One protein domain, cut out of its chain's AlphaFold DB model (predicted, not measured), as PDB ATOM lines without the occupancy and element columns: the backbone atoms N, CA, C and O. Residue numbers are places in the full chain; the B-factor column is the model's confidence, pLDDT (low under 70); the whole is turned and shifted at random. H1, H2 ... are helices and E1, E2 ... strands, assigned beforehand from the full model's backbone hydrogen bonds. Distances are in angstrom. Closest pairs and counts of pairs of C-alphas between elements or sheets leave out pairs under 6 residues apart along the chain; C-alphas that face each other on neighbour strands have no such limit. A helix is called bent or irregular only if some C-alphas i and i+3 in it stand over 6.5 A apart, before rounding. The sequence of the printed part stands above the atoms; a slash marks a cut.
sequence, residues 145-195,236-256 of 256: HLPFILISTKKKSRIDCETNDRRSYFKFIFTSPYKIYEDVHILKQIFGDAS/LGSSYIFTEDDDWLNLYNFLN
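What this domain is: This is residues 145 to 195 and 236 to 256 of the 256 residues of an uncharacterized protein of Nematocida sp. 1 (strain ERTm2 / ATCC PRA-371) (UniProt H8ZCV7). This is an open frame with a loosely filled middle: a small wall of three strands, E2, E3 and E5, with two arms going out from its opposite ends. One arm is the two-stranded ribbon of E1 and E4 with H1 at its far end; the other is the stretch after E5, residues 243 to 249, ending in H2. There are 72 residues printed, with five named strands and two named helices in the order E1, E2, E3, E4, H1, E5, H2. The sheets run E2, E3, E5 and E1, E4, both antiparallel, and the class is mixed, helices and strands. The whole is loose, with a radius of gyration of the C-alphas of 14.8 A and spans of 37 by 30 by 20 A.

Where its parts are: Find C-alpha 149 at (51.358, 21.593, 48.852); from there E1 runs to residue 153, 13.4 A. Next come E2, residues 159 to 163, 13.1 A, and E3, residues 170 to 174, 12.8 A. E4, residues 178 to 182, covers 13.6 A, and H1 begins at once, residues 183 to 191, 12.4 A, ending at C-alpha 191 at (63.919, 14.736, 59.297). Beyond the cut look for E5, residues 239 to 242, 10.0 A. H2, residues 250 to 255, 10.9 A, ends at C-alpha 255 at (57.882, 38.050, 58.757); it is irregular, but only just, with C-alphas 252 and 255 6.9 A apart.

How they stand to each other: Begin with the hairpin of E2 and E3, antiparallel at 162 degrees, where N 171 and O 162 are 2.8 A apart, within hydrogen-bond range. On E3, the inner strand, E5 is the other neighbour, antiparallel at 156 degrees; look for N 242 and O 170 within hydrogen-bond range at 3.3 A. E3 and E4 meet only through their link, which is tight. E4 and E1 are antiparallel at 158 degrees, with N 150 and O 181 within hydrogen-bond range at 2.8 A. E1 and E3 are apart, but only just, their closest C-alphas 8.1 A from each other. The closest C-alphas of E1 and H1 are those of Ile 149 and Asp 183, 5.9 A. H1 and H2 are apart, and neither is on the sheet of E2, E3 and E5. In H1 every O i to N i+4 pair is within hydrogen-bond range; in H2 0 of 2 are, and 1 of 3 O i to N i+3 pairs.

The domain as a whole: The C-alphas of Asp 165 and Ser 195 are the two farthest apart, 44.9 A. Residues 187 to 192, of which 187 to 191 belong to H1, stand free. Residues 196 to 235 are not printed, and C-alphas 195 and 236 are 36.0 A apart across this cut. Of the links that are printed whole, none is long. The mean pLDDT of the printed part is 76.9; look for values under 70 at residues 194 to 195 and 236 to 256.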
ATOM      1  N   HIS A 145      60.614  24.488  45.500       90.81
ATOM      2  CA  HIS A 145      60.727  25.597  46.447       90.81
ATOM      3  C   HIS A 145      59.531  25.653  47.397       90.81
ATOM      4  O   HIS A 145      58.423  25.252  47.053       90.81
ATOM      5  N   LEU A 146      59.776  26.163  48.600       90.50
ATOM      6  CA  LEU A 146      58.746  26.453  49.597       90.50
ATOM      7  C   LEU A 146      58.114  27.831  49.317       90.50
ATOM      8  O   LEU A 146      58.834  28.717  48.851       90.50
ATOM      9  N   PRO A 147      56.837  28.062  49.671       93.12
ATOM     10  CA  PRO A 147      55.868  27.094  50.187       93.12
ATOM     11  C   PRO A 147      55.258  26.235  49.071       93.12
ATOM     12  O   PRO A 147      55.073  26.694  47.947       93.12
ATOM     13  N   PHE A 148      54.900  24.992  49.390       91.88
ATOM     14  CA  PHE A 148      54.169  24.124  48.467       91.88
ATOM     15  C   PHE A 148      53.183  23.218  49.205       91.88
ATOM     16  O   PHE A 148      53.307  22.961  50.405       91.88
ATOM     17  N   ILE A 149      52.239  22.681  48.440       92.50
ATOM     18  CA  ILE A 149      51.358  21.593  48.852       92.50
ATOM     19  C   ILE A 149      51.559  20.405  47.914       92.50
ATOM     20  O   ILE A 149      51.857  20.567  46.730       92.50
ATOM     21  N   LEU A 150      51.400  19.198  48.440       93.19
ATOM     22  CA  LEU A 150      51.511  17.962  47.684       93.19
ATOM     23  C   LEU A 150      50.193  17.203  47.746       93.19
ATOM     24  O   LEU A 150      49.736  16.825  48.822       93.19
ATOM     25  N   ILE A 151      49.620  16.910  46.583       93.31
ATOM     26  CA  ILE A 151      48.435  16.061  46.471       93.31
ATOM     27  C   ILE A 151      48.879  14.687  45.974       93.31
ATOM     28  O   ILE A 151      49.370  14.536  44.858       93.31
ATOM     29  N   SER A 152      48.715  13.669  46.811       93.00
ATOM     30  CA  SER A 152      49.065  12.286  46.506       93.00
ATOM     31  C   SER A 152      47.807  11.461  46.275       93.00
ATOM     32  O   SER A 152      46.908  11.435  47.110       93.00
ATOM     33  N   THR A 153      47.775  10.690  45.195       94.50
ATOM     34  CA  THR A 153      46.715   9.710  44.910       94.50
ATOM     35  C   THR A 153      47.329   8.384  44.452       94.50
ATOM     36  O   THR A 153      48.551   8.241  44.366       94.50
ATOM     37  N   LYS A 154      46.498   7.370  44.189       93.12
ATOM     38  CA  LYS A 154      46.957   6.077  43.661       93.12
ATOM     39  C   LYS A 154      47.550   6.253  42.261       93.12
ATOM     40  O   LYS A 154      46.987   6.961  41.435       93.12
ATOM     41  N   LYS A 155      48.618   5.509  41.945       91.00
ATOM     42  CA  LYS A 155      49.310   5.566  40.635       91.00
ATOM     43  C   LYS A 155      48.395   5.331  39.425       91.00
ATOM     44  O   LYS A 155      48.676   5.840  38.351       91.00
ATOM     45  N   LYS A 156      47.330   4.539  39.589       91.69
ATOM     46  CA  LYS A 156      46.347   4.226  38.535       91.69
ATOM     47  C   LYS A 156      45.128   5.161  38.541       91.69
ATOM     48  O   LYS A 156      44.168   4.896  37.825       91.69
ATOM     49  N   SER A 157      45.119   6.202  39.375       91.94
ATOM     50  CA  SER A 157      44.027   7.174  39.386       91.94
ATOM     51  C   SER A 157      44.084   8.026  38.129       91.94
ATOM     52  O   SER A 157      45.149   8.513  37.753       91.94
ATOM     53  N   ARG A 158      42.925   8.265  37.521       92.19
ATOM     54  CA  ARG A 158      42.768   9.311  36.515       92.19
ATOM     55  C   ARG A 158      42.536  10.635  37.244       92.19
ATOM     56  O   ARG A 158      41.848  10.658  38.270       92.19
ATOM     57  N   ILE A 159      43.164  11.692  36.738       93.44
ATOM     58  CA  ILE A 159      43.103  13.047  37.283       93.44
ATOM     59  C   ILE A 159      42.716  13.964  36.129       93.44
ATOM     60  O   ILE A 159      43.471  14.069  35.165       93.44
ATOM     61  N   ASP A 160      41.556  14.603  36.231       93.12
ATOM     62  CA  ASP A 160      41.151  15.659  35.306       93.12
ATOM     63  C   ASP A 160      41.377  17.014  35.993       93.12
ATOM     64  O   ASP A 160      41.022  17.192  37.161       93.12
ATOM     65  N   CYS A 161      42.021  17.952  35.297       92.38
ATOM     66  CA  CYS A 161      42.365  19.272  35.820       92.38
ATOM     67  C   CYS A 161      41.705  20.355  34.967       92.38
ATOM     68  O   CYS A 161      42.000  20.480  33.780       92.38
ATOM     69  N   GLU A 162      40.854  21.157  35.593       93.00
ATOM     70  CA  GLU A 162      40.199  22.316  34.991       93.00
ATOM     71  C   GLU A 162      40.799  23.594  35.589       93.00
ATOM     72  O   GLU A 162      40.972  23.709  36.804       93.00
ATOM     73  N   THR A 163      41.121  24.567  34.742       93.62
ATOM     74  CA  THR A 163      41.614  25.889  35.149       93.62
ATOM     75  C   THR A 163      41.106  26.941  34.168       93.62
ATOM     76  O   THR A 163      40.660  26.599  33.071       93.62
ATOM     77  N   ASN A 164      41.151  28.211  34.556       92.19
ATOM     78  CA  ASN A 164      40.898  29.321  33.643       92.19
ATOM     79  C   ASN A 164      42.197  29.801  32.977       92.19
ATOM     80  O   ASN A 164      43.299  29.485  33.422       92.19
ATOM     81  N   ASP A 165      42.081  30.634  31.941       91.94
ATOM     82  CA  ASP A 165      43.245  31.176  31.218       91.94
ATOM     83  C   ASP A 165      44.202  31.960  32.130       91.94
ATOM     84  O   ASP A 165      45.414  31.980  31.917       91.94
ATOM     85  N   ARG A 166      43.653  32.589  33.178       92.12
ATOM     86  CA  ARG A 166      44.405  33.363  34.175       92.12
ATOM     87  C   ARG A 166      45.078  32.500  35.243       92.12
ATOM     88  O   ARG A 166      45.858  33.039  36.019       92.12
ATOM     89  N   ARG A 167      44.788  31.194  35.293       90.19
ATOM     90  CA  ARG A 167      45.246  30.250  36.325       90.19
ATOM     91  C   ARG A 167      44.955  30.704  37.760       90.19
ATOM     92  O   ARG A 167      45.719  30.398  38.669       90.19
ATOM     93  N   SER A 168      43.852  31.421  37.963       89.31
ATOM     94  CA  SER A 168      43.447  31.918  39.286       89.31
ATOM     95  C   SER A 168      42.741  30.854  40.130       89.31
ATOM     96  O   SER A 168      42.494  31.062  41.310       89.31
ATOM     97  N   TYR A 169      42.378  29.718  39.532       88.19
ATOM     98  CA  TYR A 169      41.907  28.551  40.263       88.19
ATOM     99  C   TYR A 169      42.294  27.270  39.535       88.19
ATOM    100  O   TYR A 169      42.445  27.239  38.308       88.19
ATOM    101  N   PHE A 170      42.391  26.193  40.304       90.06
ATOM    102  CA  PHE A 170      42.540  24.843  39.786       90.06
ATOM    103  C   PHE A 170      41.490  23.951  40.429       90.06
ATOM    104  O   PHE A 170      41.328  23.930  41.652       90.06
ATOM    105  N   LYS A 171      40.782  23.200  39.593       91.81
ATOM    106  CA  LYS A 171      39.832  22.182  40.017       91.81
ATOM    107  C   LYS A 171      40.354  20.830  39.572       91.81
ATOM    108  O   LYS A 171      40.458  20.552  38.379       91.81
ATOM    109  N   PHE A 172      40.664  19.992  40.551       92.06
ATOM    110  CA  PHE A 172      41.132  18.635  40.314       92.06
ATOM    111  C   PHE A 172      40.010  17.640  40.607       92.06
ATOM    112  O   PHE A 172      39.388  17.675  41.673       92.06
ATOM    113  N   ILE A 173      39.757  16.751  39.652       91.88
ATOM    114  CA  ILE A 173      38.771  15.678  39.750       91.88
ATOM    115  C   ILE A 173      39.537  14.359  39.749       91.88
ATOM    116  O   ILE A 173      40.195  14.004  38.770       91.88
ATOM    117  N   PHE A 174      39.457  13.629  40.859       93.44
ATOM    118  CA  PHE A 174      40.170  12.368  41.043       93.44
ATOM    119  C   PHE A 174      39.204  11.188  40.972       93.44
ATOM    120  O   PHE A 174      38.167  11.182  41.636       93.44
ATOM    121  N   THR A 175      39.564  10.140  40.226       92.56
ATOM    122  CA  THR A 175      38.786   8.889  40.240       92.56
ATOM    123  C   THR A 175      39.057   8.028  41.473       92.56
ATOM    124  O   THR A 175      38.227   7.200  41.841       92.56
ATOM    125  N   SER A 176      40.210   8.212  42.122       92.56
ATOM    126  CA  SER A 176      40.588   7.546  43.370       92.56
ATOM    127  C   SER A 176      40.738   8.546  44.520       92.56
ATOM    128  O   SER A 176      41.029   9.717  44.273       92.56
ATOM    129  N   PRO A 177      40.639   8.094  45.785       93.25
ATOM    130  CA  PRO A 177      40.910   8.940  46.943       93.25
ATOM    131  C   PRO A 177      42.304   9.573  46.881       93.25
ATOM    132  O   PRO A 177      43.273   8.923  46.473       93.25
ATOM    133  N   TYR A 178      42.404  10.823  47.320       93.12
ATOM    134  CA  TYR A 178      43.649  11.581  47.401       93.12
ATOM    135  C   TYR A 178      43.963  11.974  48.853       93.12
ATOM    136  O   TYR A 178      43.112  11.898  49.738       93.12
ATOM    137  N   LYS A 179      45.213  12.369  49.093       93.38
ATOM    138  CA  LYS A 179      45.723  12.927  50.348       93.38
ATOM    139  C   LYS A 179      46.449  14.229  50.041       93.38
ATOM    140  O   LYS A 179      47.190  14.277  49.063       93.38
ATOM    141  N   ILE A 180      46.253  15.244  50.873       93.62
ATOM    142  CA  ILE A 180      46.952  16.527  50.770       93.62
ATOM    143  C   ILE A 180      47.983  16.589  51.893       93.62
ATOM    144  O   ILE A 180      47.679  16.244  53.034       93.62
ATOM    145  N   TYR A 181      49.195  17.005  51.555       93.25
ATOM    146  CA  TYR A 181      50.280  17.224  52.494       93.25
ATOM    147  C   TYR A 181      50.828  18.637  52.334       93.25
ATOM    148  O   TYR A 181      51.093  19.084  51.221       93.25
ATOM    149  N   GLU A 182      51.050  19.309  53.453       92.12
ATOM    150  CA  GLU A 182      51.768  20.579  53.493       92.12
ATOM    151  C   GLU A 182      53.280  20.366  53.517       92.12
ATOM    152  O   GLU A 182      53.785  19.328  53.964       92.12
ATOM    153  N   ASP A 183      54.007  21.399  53.108       91.19
ATOM    154  CA  ASP A 183      55.460  21.452  53.156       91.19
ATOM    155  C   ASP A 183      56.066  21.015  54.507       91.19
ATOM    156  O   ASP A 183      56.960  20.168  54.545       91.19
ATOM    157  N   VAL A 184      55.567  21.517  55.639       89.12
ATOM    158  CA  VAL A 184      56.098  21.171  56.970       89.12
ATOM    159  C   VAL A 184      55.837  19.718  57.326       89.12
ATOM    160  O   VAL A 184      56.692  19.084  57.947       89.12
ATOM    161  N   HIS A 185      54.683  19.172  56.941       89.81
ATOM    162  CA  HIS A 185      54.383  17.762  57.177       89.81
ATOM    163  C   HIS A 185      55.409  16.873  56.470       89.81
ATOM    164  O   HIS A 185      55.945  15.931  57.058       89.81
ATOM    165  N   ILE A 186      55.760  17.242  55.239       92.12
ATOM    166  CA  ILE A 186      56.816  16.584  54.483       92.12
ATOM    167  C   ILE A 186      58.174  16.709  55.182       92.12
ATOM    168  O   ILE A 186      58.890  15.716  55.325       92.12
ATOM    169  N   LEU A 187      58.533  17.899  55.670       92.12
ATOM    170  CA  LEU A 187      59.800  18.093  56.380       92.12
ATOM    171  C   LEU A 187      59.889  17.251  57.658       92.12
ATOM    172  O   LEU A 187      60.941  16.664  57.917       92.12
ATOM    173  N   LYS A 188      58.791  17.124  58.412       91.12
ATOM    174  CA  LYS A 188      58.706  16.225  59.575       91.12
ATOM    175  C   LYS A 188      58.930  14.768  59.183       91.12
ATOM    176  O   LYS A 188      59.605  14.044  59.905       91.12
ATOM    177  N   GLN A 189      58.418  14.327  58.036       89.88
ATOM    178  CA  GLN A 189      58.637  12.960  57.561       89.88
ATOM    179  C   GLN A 189      60.088  12.717  57.108       89.88
ATOM    180  O   GLN A 189      60.619  11.627  57.309       89.88
ATOM    181  N   ILE A 190      60.744  13.729  56.528       90.62
ATOM    182  CA  ILE A 190      62.138  13.647  56.060       90.62
ATOM    183  C   ILE A 190      63.133  13.636  57.229       90.62
ATOM    184  O   ILE A 190      64.070  12.838  57.227       90.62
ATOM    185  N   PHE A 191      62.967  14.541  58.196       88.94
ATOM    186  CA  PHE A 191      63.919  14.736  59.297       88.94
ATOM    187  C   PHE A 191      63.503  14.051  60.607       88.94
ATOM    188  O   PHE A 191      64.295  14.012  61.547       88.94
ATOM    189  N   GLY A 192      62.293  13.490  60.654       83.38
ATOM    190  CA  GLY A 192      61.662  12.965  61.859       83.38
ATOM    191  C   GLY A 192      61.001  14.067  62.692       83.38
ATOM    192  O   GLY A 192      61.516  15.179  62.804       83.38
ATOM    193  N   ASP A 193      59.877  13.740  63.332       70.50
ATOM    194  CA  ASP A 193      59.239  14.598  64.342       70.50
ATOM    195  C   ASP A 193      59.886  14.342  65.713       70.50
ATOM    196  O   ASP A 193      59.247  13.924  66.681       70.50
ATOM    197  N   ALA A 194      61.214  14.483  65.774       59.53
ATOM    198  CA  ALA A 194      61.931  14.378  67.031       59.53
ATOM    199  C   ALA A 194      61.512  15.569  67.895       59.53
ATOM    200  O   ALA A 194      61.906  16.706  67.638       59.53
ATOM    201  N   SER A 195      60.683  15.299  68.906       52.00
ATOM    202  CA  SER A 195      60.350  16.270  69.941       52.00
ATOM    203  C   SER A 195      61.656  16.827  70.491       52.00
ATOM    204  O   SER A 195      62.428  16.106  71.129       52.00
ATOM    205  N   LEU A 236      34.633   9.014  47.212       39.38
ATOM    206  CA  LEU A 236      34.685   8.916  45.747       39.38
ATOM    207  C   LEU A 236      33.891  10.065  45.102       39.38
ATOM    208  O   LEU A 236      32.759  10.323  45.496       39.38
ATOM    209  N   GLY A 237      34.481  10.732  44.106       42.66
ATOM    210  CA  GLY A 237      33.861  11.877  43.426       42.66
ATOM    211  C   GLY A 237      34.041  13.225  44.134       42.66
ATOM    212  O   GLY A 237      33.370  14.190  43.776       42.66
ATOM    213  N   SER A 238      34.936  13.322  45.122       48.84
ATOM    214  CA  SER A 238      35.256  14.600  45.764       48.84
ATOM    215  C   SER A 238      35.979  15.549  44.801       48.84
ATOM    216  O   SER A 238      37.029  15.228  44.246       48.84
ATOM    217  N   SER A 239      35.403  16.739  44.619       44.47
ATOM    218  CA  SER A 239      36.028  17.875  43.942       44.47
ATOM    219  C   SER A 239      36.596  18.805  45.009       44.47
ATOM    220  O   SER A 239      35.903  19.127  45.972       44.47
ATOM    221  N   TYR A 240      37.857  19.200  44.856       55.72
ATOM    222  CA  TYR A 240      38.473  20.243  45.672       55.72
ATOM    223  C   TYR A 240      38.817  21.419  44.760       55.72
ATOM    224  O   TYR A 240      39.363  21.219  43.669       55.72
ATOM    225  N   ILE A 241      38.437  22.621  45.186       57.75
ATOM    226  CA  ILE A 241      38.653  23.872  44.462       57.75
ATOM    227  C   ILE A 241      39.653  24.673  45.284       57.75
ATOM    228  O   ILE A 241      39.365  24.981  46.433       57.75
ATOM    229  N   PHE A 242      40.803  24.986  44.690       52.78
ATOM    230  CA  PHE A 242      41.768  25.910  45.282       52.78
ATOM    231  C   PHE A 242      41.384  27.343  44.906       52.78
ATOM    232  O   PHE A 242      41.209  27.629  43.716       52.78
ATOM    233  N   THR A 243      41.258  28.222  45.897       54.41
ATOM    234  CA  THR A 243      40.934  29.648  45.726       54.41
ATOM    235  C   THR A 243      42.022  30.536  46.332       54.41
ATOM    236  O   THR A 243      42.752  30.108  47.222       54.41
ATOM    237  N   GLU A 244      42.152  31.779  45.854       47.81
ATOM    238  CA  GLU A 244      43.103  32.762  46.411       47.81
ATOM    239  C   GLU A 244      42.803  33.118  47.884       47.81
ATOM    240  O   GLU A 244      43.693  33.586  48.590       47.81
ATOM    241  N   ASP A 245      41.583  32.830  48.353       47.44
ATOM    242  CA  ASP A 245      41.112  33.041  49.727       47.44
ATOM    243  C   ASP A 245      41.410  31.856  50.669       47.44
ATOM    244  O   ASP A 245      41.045  31.891  51.845       47.44
ATOM    245  N   ASP A 246      42.068  30.793  50.189       50.31
ATOM    246  CA  ASP A 246      42.479  29.686  51.052       50.31
ATOM    247  C   ASP A 246      43.583  30.166  52.022       50.31
ATOM    248  O   ASP A 246      44.752  30.316  51.659       50.31
ATOM    249  N   ASP A 247      43.186  30.387  53.283       45.03
ATOM    250  CA  ASP A 247      43.895  31.041  54.406       45.03
ATOM    251  C   ASP A 247      45.312  30.526  54.766       45.03
ATOM    252  O   ASP A 247      45.956  31.018  55.697       45.03
ATOM    253  N   TRP A 248      45.862  29.565  54.031       53.41
ATOM    254  CA  TRP A 248      47.202  29.013  54.255       53.41
ATOM    255  C   TRP A 248      48.329  29.992  53.896       53.41
ATOM    256  O   TRP A 248      49.439  29.873  54.421       53.41
ATOM    257  N   LEU A 249      48.052  30.994  53.052       43.47
ATOM    258  CA  LEU A 249      48.990  32.086  52.758       43.47
ATOM    259  C   LEU A 249      49.120  33.078  53.929       43.47
ATOM    260  O   LEU A 249      50.198  33.633  54.146       43.47
ATOM    261  N   ASN A 250      48.069  33.255  54.739       43.28
ATOM    262  CA  ASN A 250      48.068  34.219  55.846       43.28
ATOM    263  C   ASN A 250      48.973  33.808  57.016       43.28
ATOM    264  O   ASN A 250      49.423  34.665  57.778       43.28
ATOM    265  N   LEU A 251      49.318  32.522  57.142       41.41
ATOM    266  CA  LEU A 251      50.214  32.051  58.201       41.41
ATOM    267  C   LEU A 251      51.687  32.446  57.975       41.41
ATOM    268  O   LEU A 251      52.490  32.395  58.906       41.41
ATOM    269  N   TYR A 252      52.043  32.865  56.756       43.00
ATOM    270  CA  TYR A 252      53.391  33.308  56.390       43.00
ATOM    271  C   TYR A 252      53.606  34.828  56.513       43.00
ATOM    272  O   TYR A 252      54.744  35.287  56.427       43.00
ATOM    273  N   ASN A 253      52.561  35.608  56.816       40.19
ATOM    274  CA  ASN A 253      52.638  37.070  56.963       40.19
ATOM    275  C   ASN A 253      53.257  37.556  58.294       40.19
ATOM    276  O   ASN A 253      53.232  38.747  58.582       40.19
ATOM    277  N   PHE A 254      53.854  36.674  59.102       38.06
ATOM    278  CA  PHE A 254      54.509  37.040  60.371       38.06
ATOM    279  C   PHE A 254      55.990  37.445  60.243       38.06
ATOM    280  O   PHE A 254      56.676  37.580  61.256       38.06
ATOM    281  N   LEU A 255      56.498  37.628  59.019       31.41
ATOM    282  CA  LEU A 255      57.882  38.050  58.757       31.41
ATOM    283  C   LEU A 255      58.018  39.412  58.054       31.41
ATOM    284  O   LEU A 255      59.097  39.700  57.540       31.41
ATOM    285  N   ASN A 256      56.986  40.261  58.091       31.02
ATOM    286  CA  ASN A 256      57.105  41.682  57.739       31.02
ATOM    287  C   ASN A 256      56.822  42.575  58.947       31.02
ATOM    288  O   ASN A 256      55.834  42.298  59.663       31.02
TER     289      ASN A 256